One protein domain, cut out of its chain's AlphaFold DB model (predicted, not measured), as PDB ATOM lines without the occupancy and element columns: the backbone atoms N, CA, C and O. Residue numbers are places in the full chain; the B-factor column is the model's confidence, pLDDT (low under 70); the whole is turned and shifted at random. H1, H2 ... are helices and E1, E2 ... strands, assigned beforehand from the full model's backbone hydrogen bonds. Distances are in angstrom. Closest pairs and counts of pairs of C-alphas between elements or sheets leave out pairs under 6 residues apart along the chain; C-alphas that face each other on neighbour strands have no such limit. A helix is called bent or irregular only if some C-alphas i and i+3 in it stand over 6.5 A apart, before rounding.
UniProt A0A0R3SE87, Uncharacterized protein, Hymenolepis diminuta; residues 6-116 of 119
ATOM      1  N   ASN A   6     248.877 161.916 184.063       54.16
ATOM      2  CA  ASN A   6     247.621 161.899 183.297       54.16
ATOM      3  C   ASN A   6     246.931 163.271 183.165       54.16
ATOM      4  O   ASN A   6     246.156 163.472 182.235       54.16
ATOM      5  N   ILE A   7     247.202 164.226 184.061       53.44
ATOM      6  CA  ILE A   7     246.537 165.545 184.037       53.44
ATOM      7  C   ILE A   7     247.180 166.461 182.986       53.44
ATOM      8  O   ILE A   7     246.478 167.142 182.245       53.44
ATOM      9  N   LEU A   8     248.511 166.422 182.866       52.50
ATOM     10  CA  LEU A   8     249.253 167.231 181.897       52.50
ATOM     11  C   LEU A   8     248.944 166.814 180.451       52.50
ATOM     12  O   LEU A   8     248.760 167.677 179.601       52.50
ATOM     13  N   SER A   9     248.804 165.511 180.183       54.06
ATOM     14  CA  SER A   9     248.533 164.991 178.833       54.06
ATOM     15  C   SER A   9     247.193 165.480 178.256       54.06
ATOM     16  O   SER A   9     247.116 165.856 177.091       54.06
ATOM     17  N   ASN A  10     246.143 165.567 179.083       51.56
ATOM     18  CA  ASN A  10     244.820 166.013 178.629       51.56
ATOM     19  C   ASN A  10     244.753 167.519 178.319       51.56
ATOM     20  O   ASN A  10     244.000 167.929 177.437       51.56
ATOM     21  N   ILE A  11     245.562 168.347 178.991       55.44
ATOM     22  CA  ILE A  11     245.633 169.796 178.726       55.44
ATOM     23  C   ILE A  11     246.226 170.065 177.335       55.44
ATOM     24  O   ILE A  11     245.726 170.923 176.609       55.44
ATOM     25  N   PHE A  12     247.236 169.290 176.923       55.44
ATOM     26  CA  PHE A  12     247.874 169.438 175.610       55.44
ATOM     27  C   PHE A  12     246.988 169.001 174.432       55.44
ATOM     28  O   PHE A  12     247.216 169.454 173.314       55.44
ATOM     29  N   ILE A  13     245.965 168.170 174.666       58.88
ATOM     30  CA  ILE A  13     245.037 167.708 173.618       58.88
ATOM     31  C   ILE A  13     243.868 168.689 173.424       58.88
ATOM     32  O   ILE A  13     243.390 168.869 172.306       58.88
ATOM     33  N   LEU A  14     243.424 169.365 174.488       56.50
ATOM     34  CA  LEU A  14     242.290 170.300 174.432       56.50
ATOM     35  C   LEU A  14     242.675 171.696 173.914       56.50
ATOM     36  O   LEU A  14     241.859 172.367 173.282       56.50
ATOM     37  N   LEU A  15     243.920 172.127 174.136       57.62
ATOM     38  CA  LEU A  15     244.420 173.439 173.714       57.62
ATOM     39  C   LEU A  15     244.391 173.680 172.182       57.62
ATOM     40  O   LEU A  15     243.944 174.754 171.773       57.62
ATOM     41  N   PRO A  16     244.786 172.729 171.305       59.00
ATOM     42  CA  PRO A  16     244.712 172.930 169.856       59.00
ATOM     43  C   PRO A  16     243.281 172.844 169.303       59.00
ATOM     44  O   PRO A  16     243.020 173.390 168.235       59.00
ATOM     45  N   LEU A  17     242.345 172.208 170.020       59.25
ATOM     46  CA  LEU A  17     240.938 172.115 169.607       59.25
ATOM     47  C   LEU A  17     240.153 173.413 169.859       59.25
ATOM     48  O   LEU A  17     239.174 173.681 169.166       59.25
ATOM     49  N   LEU A  18     240.586 174.224 170.828       58.81
ATOM     50  CA  LEU A  18     239.982 175.523 171.153       58.81
ATOM     51  C   LEU A  18     240.640 176.695 170.408       58.81
ATOM     52  O   LEU A  18     240.022 177.745 170.257       58.81
ATOM     53  N   LEU A  19     241.859 176.519 169.889       57.03
ATOM     54  CA  LEU A  19     242.569 177.537 169.110       57.03
ATOM     55  C   LEU A  19     241.819 178.060 167.859       57.03
ATOM     56  O   LEU A  19     241.888 179.267 167.614       57.03
ATOM     57  N   PRO A  20     241.078 177.245 167.074       56.44
ATOM     58  CA  PRO A  20     240.395 177.753 165.885       56.44
ATOM     59  C   PRO A  20     239.183 178.644 166.203       56.44
ATOM     60  O   PRO A  20     238.744 179.377 165.323       56.44
ATOM     61  N   LEU A  21     238.680 178.666 167.448       57.66
ATOM     62  CA  LEU A  21     237.646 179.622 167.878       57.66
ATOM     63  C   LEU A  21     238.200 181.042 168.079       57.66
ATOM     64  O   LEU A  21     237.460 182.009 167.928       57.66
ATOM     65  N   PHE A  22     239.494 181.181 168.380       56.31
ATOM     66  CA  PHE A  22     240.143 182.480 168.607       56.31
ATOM     67  C   PHE A  22     240.828 183.050 167.359       56.31
ATOM     68  O   PHE A  22     241.193 184.224 167.343       56.31
ATOM     69  N   LEU A  23     241.002 182.233 166.315       52.94
ATOM     70  CA  LEU A  23     241.628 182.635 165.054       52.94
ATOM     71  C   LEU A  23     240.626 182.982 163.955       52.94
ATOM     72  O   LEU A  23     241.064 183.361 162.872       52.94
ATOM     73  N   VAL A  24     239.312 182.895 164.199       56.03
ATOM     74  CA  VAL A  24     238.349 183.510 163.280       56.03
ATOM     75  C   VAL A  24     238.551 185.017 163.408       56.03
ATOM     76  O   VAL A  24     238.258 185.583 164.465       56.03
ATOM     77  N   PRO A  25     239.098 185.695 162.389       53.28
ATOM     78  CA  PRO A  25     239.324 187.114 162.503       53.28
ATOM     79  C   PRO A  25     237.948 187.777 162.573       53.28
ATOM     80  O   PRO A  25     237.187 187.772 161.605       53.28
ATOM     81  N   ILE A  26     237.635 188.391 163.718       54.28
ATOM     82  CA  ILE A  26     236.457 189.260 163.889       54.28
ATOM     83  C   ILE A  26     236.431 190.344 162.784       54.28
ATOM     84  O   ILE A  26     235.379 190.878 162.446       54.28
ATOM     85  N   SER A  27     237.574 190.615 162.138       48.97
ATOM     86  CA  SER A  27     237.711 191.548 161.018       48.97
ATOM     87  C   SER A  27     236.991 191.145 159.722       48.97
ATOM     88  O   SER A  27     236.837 192.003 158.853       48.97
ATOM     89  N   ALA A  28     236.517 189.899 159.575       46.62
ATOM     90  CA  ALA A  28     235.726 189.501 158.405       46.62
ATOM     91  C   ALA A  28     234.277 190.017 158.457       46.62
ATOM     92  O   ALA A  28     233.642 190.160 157.414       46.62
ATOM     93  N   TYR A  29     233.776 190.414 159.633       48.03
ATOM     94  CA  TYR A  29     232.566 191.230 159.738       48.03
ATOM     95  C   TYR A  29     232.911 192.706 159.507       48.03
ATOM     96  O   TYR A  29     232.628 193.578 160.329       48.03
ATOM     97  N   ARG A  30     233.495 193.023 158.344       42.84
ATOM     98  CA  ARG A  30     233.319 194.361 157.776       42.84
ATOM     99  C   ARG A  30     231.854 194.468 157.383       42.84
ATOM    100  O   ARG A  30     231.468 194.209 156.248       42.84
ATOM    101  N   PHE A  31     231.030 194.818 158.362       46.69
ATOM    102  CA  PHE A  31     229.704 195.335 158.121       46.69
ATOM    103  C   PHE A  31     229.860 196.543 157.198       46.69
ATOM    104  O   PHE A  31     230.231 197.635 157.627       46.69
ATOM    105  N   LYS A  32     229.607 196.328 155.907       45.66
ATOM    106  CA  LYS A  32     229.498 197.362 154.881       45.66
ATOM    107  C   LYS A  32     228.207 198.160 155.127       45.66
ATOM    108  O   LYS A  32     227.289 198.160 154.318       45.66
ATOM    109  N   PHE A  33     228.079 198.758 156.313       49.97
ATOM    110  CA  PHE A  33     226.936 199.594 156.682       49.97
ATOM    111  C   PHE A  33     227.053 201.006 156.107       49.97
ATOM    112  O   PHE A  33     226.044 201.693 155.978       49.97
ATOM    113  N   PHE A  34     228.260 201.418 155.728       51.81
ATOM    114  CA  PHE A  34     228.547 202.738 155.194       51.81
ATOM    115  C   PHE A  34     229.485 202.559 154.004       51.81
ATOM    116  O   PHE A  34     230.688 202.386 154.160       51.81
ATOM    117  N   ASP A  35     228.899 202.478 152.811       53.59
ATOM    118  CA  ASP A  35     229.648 202.671 151.573       53.59
ATOM    119  C   ASP A  35     230.008 204.164 151.548       53.59
ATOM    120  O   ASP A  35     229.144 205.002 151.283       53.59
ATOM    121  N   ASP A  36     231.245 204.513 151.909       52.31
ATOM    122  CA  ASP A  36     231.730 205.906 151.934       52.31
ATOM    123  C   ASP A  36     231.645 206.584 150.547       52.31
ATOM    124  O   ASP A  36     231.700 207.809 150.437       52.31
ATOM    125  N   GLU A  37     231.427 205.807 149.481       65.50
ATOM    126  CA  GLU A  37     231.228 206.299 148.114       65.50
ATOM    127  C   GLU A  37     229.760 206.558 147.739       65.50
ATOM    128  O   GLU A  37     229.493 207.197 146.719       65.50
ATOM    129  N   PHE A  38     228.780 206.104 148.531       78.81
ATOM    130  CA  PHE A  38     227.378 206.280 148.152       78.81
ATOM    131  C   PHE A  38     226.921 207.721 148.406       78.81
ATOM    132  O   PHE A  38     226.784 208.170 149.552       78.81
ATOM    133  N   LYS A  39     226.658 208.442 147.315       89.19
ATOM    134  CA  LYS A  39     226.080 209.787 147.325       89.19
ATOM    135  C   LYS A  39     224.584 209.728 147.031       89.19
ATOM    136  O   LYS A  39     224.147 208.981 146.159       89.19
ATOM    137  N   PHE A  40     223.821 210.531 147.762       92.06
ATOM    138  CA  PHE A  40     222.392 210.712 147.564       92.06
ATOM    139  C   PHE A  40     222.138 211.948 146.709       92.06
ATOM    140  O   PHE A  40     222.673 213.024 146.996       92.06
ATOM    141  N   SER A  41     221.269 211.788 145.715       92.94
ATOM    142  CA  SER A  41     220.824 212.870 144.841       92.94
ATOM    143  C   SER A  41     219.598 213.594 145.382       92.94
ATOM    144  O   SER A  41     218.880 213.082 146.246       92.94
ATOM    145  N   ARG A  42     219.303 214.783 144.841       93.56
ATOM    146  CA  ARG A  42     218.016 215.471 145.065       93.56
ATOM    147  C   ARG A  42     216.825 214.561 144.715       93.56
ATOM    148  O   ARG A  42     217.007 213.604 143.957       93.56
ATOM    149  N   PRO A  43     215.602 214.862 145.204       92.00
ATOM    150  CA  PRO A  43     214.428 214.051 144.898       92.00
ATOM    151  C   PRO A  43     214.270 213.877 143.386       92.00
ATOM    152  O   PRO A  43     214.326 214.851 142.631       92.00
ATOM    153  N   CYS A  44     214.085 212.637 142.945       90.75
ATOM    154  CA  CYS A  44     214.083 212.269 141.536       90.75
ATOM    155  C   CYS A  44     212.886 211.365 141.213       90.75
ATOM    156  O   CYS A  44     212.384 210.654 142.080       90.75
ATOM    157  N   LYS A  45     212.423 211.376 139.955       84.50
ATOM    158  CA  LYS A  45     211.247 210.586 139.535       84.50
ATOM    159  C   LYS A  45     211.475 209.072 139.596       84.50
ATOM    160  O   LYS A  45     210.526 208.338 139.831       84.50
ATOM    161  N   ASN A  46     212.702 208.614 139.352       87.38
ATOM    162  CA  ASN A  46     213.052 207.196 139.348       87.38
ATOM    163  C   ASN A  46     214.034 206.909 140.484       87.38
ATOM    164  O   ASN A  46     215.242 206.828 140.267       87.38
ATOM    165  N   ASN A  47     213.512 206.847 141.709       92.31
ATOM    166  CA  ASN A  47     214.329 206.612 142.890       92.31
ATOM    167  C   ASN A  47     214.728 205.130 142.975       92.31
ATOM    168  O   ASN A  47     214.061 204.327 143.621       92.31
ATOM    169  N   THR A  48     215.788 204.760 142.257       92.94
ATOM    170  CA  THR A  48     216.222 203.365 142.137       92.94
ATOM    171  C   THR A  48     216.653 202.796 143.487       92.94
ATOM    172  O   THR A  48     217.473 203.394 144.190       92.94
ATOM    173  N   TYR A  49     216.133 201.611 143.801       94.69
ATOM    174  CA  TYR A  49     216.511 200.802 144.953       94.69
ATOM    175  C   TYR A  49     217.734 199.929 144.636       94.69
ATOM    176  O   TYR A  49     217.784 199.271 143.596       94.69
ATOM    177  N   ASP A  50     218.714 199.918 145.535       92.25
ATOM    178  CA  ASP A  50     219.853 199.002 145.499       92.25
ATOM    179  C   ASP A  50     219.594 197.813 146.444       92.25
ATOM    180  O   ASP A  50     219.625 197.997 147.665       92.25
ATOM    181  N   PRO A  51     219.384 196.589 145.923       91.19
ATOM    182  CA  PRO A  51     219.056 195.425 146.743       91.19
ATOM    183  C   PRO A  51     220.211 194.948 147.627       91.19
ATOM    184  O   PRO A  51     219.970 194.221 148.589       91.19
ATOM    185  N   TYR A  52     221.452 195.332 147.325       88.81
ATOM    186  CA  TYR A  52     222.607 194.927 148.119       88.81
ATOM    187  C   TYR A  52     222.749 195.787 149.381       88.81
ATOM    188  O   TYR A  52     223.013 195.269 150.466       88.81
ATOM    189  N   THR A  53     222.544 197.101 149.263       89.06
ATOM    190  CA  THR A  53     222.671 198.027 150.404       89.06
ATOM    191  C   THR A  53     221.338 198.336 151.094       89.06
ATOM    192  O   THR A  53     221.307 198.718 152.276       89.06
ATOM    193  N   GLY A  54     220.235 198.165 150.369       93.56
ATOM    194  CA  GLY A  54     218.892 198.546 150.781       93.56
ATOM    195  C   GLY A  54     218.563 200.027 150.563       93.56
ATOM    196  O   GLY A  54     217.516 200.493 151.016       93.56
ATOM    197  N   ASN A  55     219.468 200.807 149.962       93.81
ATOM    198  CA  ASN A  55     219.291 202.254 149.817       93.81
ATOM    199  C   ASN A  55     218.478 202.615 148.574       93.81
ATOM    200  O   ASN A  55     218.603 201.998 147.518       93.81
ATOM    201  N   PHE A  56     217.725 203.703 148.697       95.69
ATOM    202  CA  PHE A  56     217.187 204.456 147.571       95.69
ATOM    203  C   PHE A  56     218.178 205.572 147.193       95.69
ATOM    204  O   PHE A  56     218.735 206.224 148.080       95.69
ATOM    205  N   ARG A  57     218.446 205.779 145.897       92.44
ATOM    206  CA  ARG A  57     219.496 206.711 145.418       92.44
ATOM    207  C   ARG A  57     219.206 208.193 145.652       92.44
ATOM    208  O   ARG A  57     220.138 208.984 145.769       92.44
ATOM    209  N   CYS A  58     217.942 208.580 145.711       95.12
ATOM    210  CA  CYS A  58     217.518 209.967 145.846       95.12
ATOM    211  C   CYS A  58     216.920 210.223 147.227       95.12
ATOM    212  O   CYS A  58     216.364 209.322 147.867       95.12
ATOM    213  N   THR A  59     217.008 211.473 147.673       95.88
ATOM    214  CA  THR A  59     216.352 211.913 148.903       95.88
ATOM    215  C   THR A  59     214.836 211.765 148.809       95.88
ATOM    216  O   THR A  59     214.241 211.842 147.731       95.88
ATOM    217  N   VAL A  60     214.219 211.530 149.965       96.44
ATOM    218  CA  VAL A  60     212.777 211.320 150.128       96.44
ATOM    219  C   VAL A  60     212.261 212.381 151.088       96.44
ATOM    220  O   VAL A  60     212.938 212.692 152.069       96.44
ATOM    221  N   LYS A  61     211.103 212.983 150.793       95.94
ATOM    222  CA  LYS A  61     210.672 214.201 151.494       95.94
ATOM    223  C   LYS A  61     209.908 213.925 152.781       95.94
ATOM    224  O   LYS A  61     209.887 214.790 153.652       95.94
ATOM    225  N   THR A  62     209.244 212.780 152.894       97.88
ATOM    226  CA  THR A  62     208.350 212.478 154.023       97.88
ATOM    227  C   THR A  62     208.528 211.048 154.525       97.88
ATOM    228  O   THR A  62     209.018 210.177 153.800       97.88
ATOM    229  N   GLY A  63     208.113 210.803 155.773       97.88
ATOM    230  CA  GLY A  63     208.074 209.450 156.331       97.88
ATOM    231  C   GLY A  63     207.094 208.558 155.566       97.88
ATOM    232  O   GLY A  63     207.451 207.432 155.225       97.88
ATOM    233  N   GLU A  64     205.922 209.101 155.213       98.50
ATOM    234  CA  GLU A  64     204.892 208.417 154.414       98.50
ATOM    235  C   GLU A  64     205.428 207.935 153.061       98.50
ATOM    236  O   GLU A  64     205.302 206.755 152.730       98.50
ATOM    237  N   GLU A  65     206.086 208.816 152.301       97.81
ATOM    238  CA  GLU A  65     206.692 208.470 151.010       97.81
ATOM    239  C   GLU A  65     207.763 207.380 151.167       97.81
ATOM    240  O   GLU A  65     207.797 206.419 150.395       97.81
ATOM    241  N   CYS A  66     208.610 207.478 152.198       97.94
ATOM    242  CA  CYS A  66     209.624 206.458 152.457       97.94
ATOM    243  C   CYS A  66     208.996 205.102 152.790       97.94
ATOM    244  O   CYS A  66     209.419 204.074 152.258       97.94
ATOM    245  N   PHE A  67     207.965 205.077 153.633       98.19
ATOM    246  CA  PHE A  67     207.338 203.820 154.017       98.19
ATOM    247  C   PHE A  67     206.652 203.137 152.829       98.19
ATOM    248  O   PHE A  67     206.816 201.930 152.649       98.19
ATOM    249  N   GLN A  68     205.995 203.903 151.952       98.00
ATOM    250  CA  GLN A  68     205.434 203.381 150.699       98.00
ATOM    251  C   GLN A  68     206.511 202.765 149.795       98.00
ATOM    252  O   GLN A  68     206.319 201.666 149.270       98.00
ATOM    253  N   LEU A  69     207.659 203.433 149.637       97.25
ATOM    254  CA  LEU A  69     208.794 202.904 148.872       97.25
ATOM    255  C   LEU A  69     209.342 201.607 149.488       97.25
ATOM    256  O   LEU A  69     209.575 200.633 148.776       97.25
ATOM    257  N   CYS A  70     209.505 201.563 150.810       97.81
ATOM    258  CA  CYS A  70     209.944 200.369 151.533       97.81
ATOM    259  C   CYS A  70     208.992 199.178 151.354       97.81
ATOM    260  O   CYS A  70     209.456 198.059 151.127       97.81
ATOM    261  N   GLN A  71     207.677 199.407 151.408       97.38
ATOM    262  CA  GLN A  71     206.668 198.357 151.241       97.38
ATOM    263  C   GLN A  71     206.721 197.720 149.847       97.38
ATOM    264  O   GLN A  71     206.551 196.508 149.724       97.38
ATOM    265  N   GLN A  72     207.048 198.497 148.808       96.75
ATOM    266  CA  GLN A  72     207.275 197.969 147.453       96.75
ATOM    267  C   GLN A  72     208.474 197.010 147.381       96.75
ATOM    268  O   GLN A  72     208.533 196.183 146.475       96.75
ATOM    269  N   GLN A  73     209.416 197.110 148.325       97.00
ATOM    270  CA  GLN A  73     210.607 196.258 148.419       97.00
ATOM    271  C   GLN A  73     210.488 195.170 149.503       97.00
ATOM    272  O   GLN A  73     211.461 194.475 149.782       97.00
ATOM    273  N   GLY A  74     209.311 195.009 150.123       96.00
ATOM    274  CA  GLY A  74     209.057 193.978 151.135       96.00
ATOM    275  C   GLY A  74     209.460 194.344 152.569       96.00
ATOM    276  O   GLY A  74     209.469 193.472 153.434       96.00
ATOM    277  N   CYS A  75     209.767 195.614 152.852       97.62
ATOM    278  CA  CYS A  75     209.959 196.096 154.220       97.62
ATOM    279  C   CYS A  75     208.650 196.651 154.794       97.62
ATOM    280  O   CYS A  75     208.104 197.620 154.267       97.62
ATOM    281  N   PHE A  76     208.189 196.082 155.911       96.62
ATOM    282  CA  PHE A  76     206.917 196.448 156.553       96.62
ATOM    283  C   PHE A  76     207.081 196.996 157.972       96.62
ATOM    284  O   PHE A  76     206.150 197.596 158.501       96.62
ATOM    285  N   GLU A  77     208.263 196.845 158.567       97.56
ATOM    286  CA  GLU A  77     208.541 197.332 159.914       97.56
ATOM    287  C   GLU A  77     209.141 198.735 159.864       97.56
ATOM    288  O   GLU A  77     210.048 199.009 159.079       97.56
ATOM    289  N   TRP A  78     208.665 199.638 160.717       98.00
ATOM    290  CA  TRP A  78     209.212 200.988 160.815       98.00
ATOM    291  C   TRP A  78     210.250 201.065 161.930       98.00
ATOM    292  O   TRP A  78     209.971 200.723 163.078       98.00
ATOM    293  N   SER A  79     211.463 201.515 161.612       97.50
ATOM    294  CA  SER A  79     212.513 201.600 162.623       97.50
ATOM    295  C   SER A  79     212.234 202.689 163.656       97.50
ATOM    296  O   SER A  79     211.930 203.824 163.300       97.50
ATOM    297  N   PHE A  80     212.465 202.391 164.936       93.94
ATOM    298  CA  PHE A  80     212.377 203.378 166.016       93.94
ATOM    299  C   PHE A  80     213.426 204.502 165.913       93.94
ATOM    300  O   PHE A  80     213.241 205.558 166.509       93.94
ATOM    301  N   ILE A  81     214.526 204.295 165.170       93.44
ATOM    302  CA  ILE A  81     215.532 205.351 164.931       93.44
ATOM    303  C   ILE A  81     215.078 206.359 163.871       93.44
ATOM    304  O   ILE A  81     215.685 207.417 163.709       93.44
ATOM    305  N   SER A  82     214.012 206.038 163.139       95.56
ATOM    306  CA  SER A  82     213.273 207.021 162.371       95.56
ATOM    307  C   SER A  82     212.444 207.836 163.376       95.56
ATOM    308  O   SER A  82     211.337 207.447 163.726       95.56
ATOM    309  N   PHE A  83     212.961 208.987 163.823       93.00
ATOM    310  CA  PHE A  83     212.322 209.937 164.755       93.00
ATOM    311  C   PHE A  83     211.045 210.657 164.241       93.00
ATOM    312  O   PHE A  83     210.863 211.859 164.436       93.00
ATOM    313  N   MET A  84     210.149 209.931 163.578       95.94
ATOM    314  CA  MET A  84     208.799 210.331 163.175       95.94
ATOM    315  C   MET A  84     207.965 209.079 162.886       95.94
ATOM    316  O   MET A  84     208.515 207.995 162.700       95.94
ATOM    317  N   ALA A  85     206.641 209.213 162.826       97.44
ATOM    318  CA  ALA A  85     205.765 208.118 162.418       97.44
ATOM    319  C   ALA A  85     205.953 207.763 160.931       97.44
ATOM    320  O   ALA A  85     206.271 208.625 160.112       97.44
ATOM    321  N   SER A  86     205.679 206.509 160.562       97.69
ATOM    322  CA  SER A  86     205.688 206.060 159.160       97.69
ATOM    323  C   SER A  86     204.610 206.723 158.298       97.69
ATOM    324  O   SER A  86     204.705 206.699 157.081       97.69
ATOM    325  N   THR A  87     203.595 207.332 158.912       98.00
ATOM    326  CA  THR A  87     202.527 208.096 158.249       98.00
ATOM    327  C   THR A  87     202.784 209.605 158.249       98.00
ATOM    328  O   THR A  87     201.918 210.384 157.848       98.00
ATOM    329  N   ASP A  88     203.953 210.045 158.724       98.06
ATOM    330  CA  ASP A  88     204.271 211.462 158.848       98.06
ATOM    331  C   ASP A  88     204.448 212.130 157.477       98.06
ATOM    332  O   ASP A  88     205.255 211.696 156.648       98.06
ATOM    333  N   ARG A  89     203.710 213.226 157.269       98.19
ATOM    334  CA  ARG A  89     203.675 214.006 156.018       98.19
ATOM    335  C   ARG A  89     204.509 215.284 156.066       98.19
ATOM    336  O   ARG A  89     204.498 216.062 155.114       98.19
ATOM    337  N   ILE A  90     205.216 215.531 157.170       98.00
ATOM    338  CA  ILE A  90     206.057 216.721 157.309       98.00
ATOM    339  C   ILE A  90     207.259 216.590 156.371       98.00
ATOM    340  O   ILE A  90     208.028 215.627 156.441       98.00
ATOM    341  N   VAL A  91     207.427 217.587 155.501       97.44
ATOM    342  CA  VAL A  91     208.549 217.651 154.563       97.44
ATOM    343  C   VAL A  91     209.845 217.900 155.328       97.44
ATOM    344  O   VAL A  91     209.947 218.859 156.092       97.44
ATOM    345  N   ARG A  92     210.851 217.054 155.098       95.62
ATOM    346  CA  ARG A  92     212.218 217.251 155.586       95.62
ATOM    347  C   ARG A  92     213.190 217.147 154.428       95.62
ATOM    348  O   ARG A  92     213.116 216.240 153.604       95.62
ATOM    349  N   GLU A  93     214.116 218.088 154.378       94.00
ATOM    350  CA  GLU A  93     215.206 218.051 153.414       94.00
ATOM    351  C   GLU A  93     216.304 217.101 153.890       94.00
ATOM    352  O   GLU A  93     216.417 216.801 155.081       94.00
ATOM    353  N   ASN A  94     217.135 216.637 152.957       95.38
ATOM    354  CA  ASN A  94     218.330 215.851 153.266       95.38
ATOM    355  C   ASN A  94     218.049 214.568 154.055       95.38
ATOM    356  O   ASN A  94     218.867 214.163 154.878       95.38
ATOM    357  N   HIS A  95     216.906 213.925 153.823       96.38
ATOM    358  CA  HIS A  95     216.611 212.610 154.379       96.38
ATOM    359  C   HIS A  95     216.641 211.539 153.290       96.38
ATOM    360  O   HIS A  95     216.264 211.772 152.139       96.38
ATOM    361  N   ARG A  96     217.100 210.348 153.670       95.31
ATOM    362  CA  ARG A  96     217.106 209.148 152.832       95.31
ATOM    363  C   ARG A  96     216.114 208.130 153.351       95.31
ATOM    364  O   ARG A  96     215.887 208.029 154.558       95.31
ATOM    365  N   CYS A  97     215.631 207.325 152.420       97.06
ATOM    366  CA  CYS A  97     214.914 206.102 152.711       97.06
ATOM    367  C   CYS A  97     215.830 204.886 152.527       97.06
ATOM    368  O   CYS A  97     216.686 204.877 151.634       97.06
ATOM    369  N   ARG A  98     215.646 203.851 153.350       96.81
ATOM    370  CA  ARG A  98     216.338 202.563 153.214       96.81
ATOM    371  C   ARG A  98     215.429 201.420 153.664       96.81
ATOM    372  O   ARG A  98     214.916 201.463 154.777       96.81
ATOM    373  N   CYS A  99     215.301 200.384 152.845       97.50
ATOM    374  CA  CYS A  99     214.702 199.101 153.218       97.50
ATOM    375  C   CYS A  99     215.834 198.099 153.462       97.50
ATOM    376  O   CYS A  99     216.582 197.791 152.542       97.50
ATOM    377  N   ASN A 100     216.029 197.633 154.699       94.44
ATOM    378  CA  ASN A 100     217.082 196.658 154.991       94.44
ATOM    379  C   ASN A 100     216.618 195.236 154.615       94.44
ATOM    380  O   ASN A 100     215.751 194.695 155.311       94.44
ATOM    381  N   PRO A 101     217.224 194.597 153.593       84.19
ATOM    382  CA  PRO A 101     216.773 193.300 153.090       84.19
ATOM    383  C   PRO A 101     216.936 192.165 154.110       84.19
ATOM    384  O   PRO A 101     216.202 191.185 154.055       84.19
ATOM    385  N   GLY A 102     217.867 192.288 155.063       89.06
ATOM    386  CA  GLY A 102     218.096 191.254 156.076       89.06
ATOM    387  C   GLY A 102     217.083 191.267 157.221       89.06
ATOM    388  O   GLY A 102     216.968 190.276 157.937       89.06
ATOM    389  N   THR A 103     216.368 192.377 157.426       93.31
ATOM    390  CA  THR A 103     215.503 192.556 158.605       93.31
ATOM    391  C   THR A 103     214.080 192.990 158.273       93.31
ATOM    392  O   THR A 103     213.263 193.055 159.180       93.31
ATOM    393  N   SER A 104     213.763 193.306 157.013       94.81
ATOM    394  CA  SER A 104     212.457 193.863 156.603       94.81
ATOM    395  C   SER A 104     212.087 195.180 157.313       94.81
ATOM    396  O   SER A 104     210.911 195.527 157.431       94.81
ATOM    397  N   ILE A 105     213.101 195.927 157.775       97.62
ATOM    398  CA  ILE A 105     212.945 197.200 158.495       97.62
ATOM    399  C   ILE A 105     213.208 198.367 157.543       97.62
ATOM    400  O   ILE A 105     214.226 198.400 156.845       97.62
ATOM    401  N   CYS A 106     212.312 199.348 157.575       98.00
ATOM    402  CA  CYS A 106     212.408 200.622 156.888       98.00
ATOM    403  C   CYS A 106     213.032 201.699 157.787       98.00
ATOM    404  O   CYS A 106     212.679 201.848 158.961       98.00
ATOM    405  N   PHE A 107     213.940 202.480 157.211       97.81
ATOM    406  CA  PHE A 107     214.646 203.570 157.871       97.81
ATOM    407  C   PHE A 107     214.439 204.870 157.101       97.81
ATOM    408  O   PHE A 107     214.683 204.924 155.894       97.81
ATOM    409  N   TYR A 108     214.088 205.929 157.823       97.88
ATOM    410  CA  TYR A 108     214.033 207.293 157.317       97.88
ATOM    411  C   TYR A 108     214.953 208.159 158.173       97.88
ATOM    412  O   TYR A 108     214.680 208.424 159.342       97.88
ATOM    413  N   THR A 109     216.111 208.510 157.613       96.38
ATOM    414  CA  THR A 109     217.235 209.081 158.374       96.38
ATOM    415  C   THR A 109     217.853 210.260 157.645       96.38
ATOM    416  O   THR A 109     217.830 210.324 156.417       96.38
ATOM    417  N   TYR A 110     218.433 211.182 158.407       95.25
ATOM    418  CA  TYR A 110     219.188 212.305 157.865       95.25
ATOM    419  C   TYR A 110     220.442 211.829 157.113       95.25
ATOM    420  O   TYR A 110     221.137 210.907 157.545       95.25
ATOM    421  N   ILE A 111     220.740 212.479 155.993       94.00
ATOM    422  CA  ILE A 111     221.920 212.251 155.159       94.00
ATOM    423  C   ILE A 111     222.986 213.259 155.589       94.00
ATOM    424  O   ILE A 111     222.736 214.455 155.462       94.00
ATOM    425  N   PRO A 112     224.171 212.846 156.057       91.88
ATOM    426  CA  PRO A 112     225.274 213.769 156.332       91.88
ATOM    427  C   PRO A 112     225.712 214.558 155.086       91.88
ATOM    428  O   PRO A 112     225.598 214.050 153.975       91.88
ATOM    429  N   TYR A 113     226.246 215.775 155.255       91.44
ATOM    430  CA  TYR A 113     226.620 216.656 154.130       91.44
ATOM    431  C   TYR A 113     227.573 215.975 153.133       91.44
ATOM    432  O   TYR A 113     227.382 216.037 151.924       91.44
ATOM    433  N   TYR A 114     228.544 215.209 153.636       90.06
ATOM    434  CA  TYR A 114     229.528 214.505 152.818       90.06
ATOM    435  C   TYR A 114     228.947 213.319 152.031       90.06
ATOM    436  O   TYR A 114     229.665 212.739 151.227       90.06
ATOM    437  N   ASN A 115     227.672 212.958 152.201       91.06
ATOM    438  CA  ASN A 115     226.974 211.966 151.374       91.06
ATOM    439  C   ASN A 115     225.986 212.603 150.379       91.06
ATOM    440  O   ASN A 115     225.195 211.878 149.784       91.06
ATOM    441  N   ARG A 116     225.995 213.926 150.186       92.50
ATOM    442  CA  ARG A 116     225.104 214.633 149.247       92.50
ATOM    443  C   ARG A 116     225.869 214.977 147.966       92.50
ATOM    444  O   ARG A 116     227.039 215.338 148.043       92.50
TER     445      ARG A 116
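What this domain is: This is residues 6 to 116 of the 119 residues of an uncharacterized protein of Hymenolepis diminuta (UniProt A0A0R3SE87). Little regular structure: a compact head, where helix H2 packs on the hairpin E1 and E2 among long loops, and a long arm, residues 6 to 31, that sticks out with helix H1. The 111 printed residues run H1, H2, E1, E2, with 39 in named elements, class mixed; the sheet E1 - E2 is antiparallel. The whole is extended, radius of gyration of the C-alphas 21.4 A, spanning 74 by 27 by 22 A.

Where its parts are: From first to last C-alpha, E1, residues 95 to 100, measures 16.0 A; E2, residues 105 to 110, 16.4 A, ending at (219.188, 212.305, 157.865); H2, residues 63 to 72, 14.5 A. H1, residues 6 to 22, 26.4 A, begins at (247.621, 161.899, 183.297) and is only just irregular: C-alphas 17 and 20 are 6.8 A apart.

How they stand to each other: In the hairpin E1 and E2, N 98 and O 107 are 2.9 A apart, within hydrogen-bond range; directions differ by 158 degrees. The closest C-alphas of H2 and E1 are Cys 70 and Cys 99, 5.2 A; of H2 and E2, Cys 70 and Cys 106, 5.9 A. H1 is apart from H2, E1 and E2. Every O i to N i+4 pair is within range in H2, 5 of 13 in H1, beside 7 of 14 O i to N i+3 pairs.

The domain as a whole: The farthest C-alphas, Asn 6 and Lys 45, are 74.9 A apart. The printed part has no cut; links H1 to H2 and H2 to E1 are long. Residues 6 to 37 have pLDDT under 70.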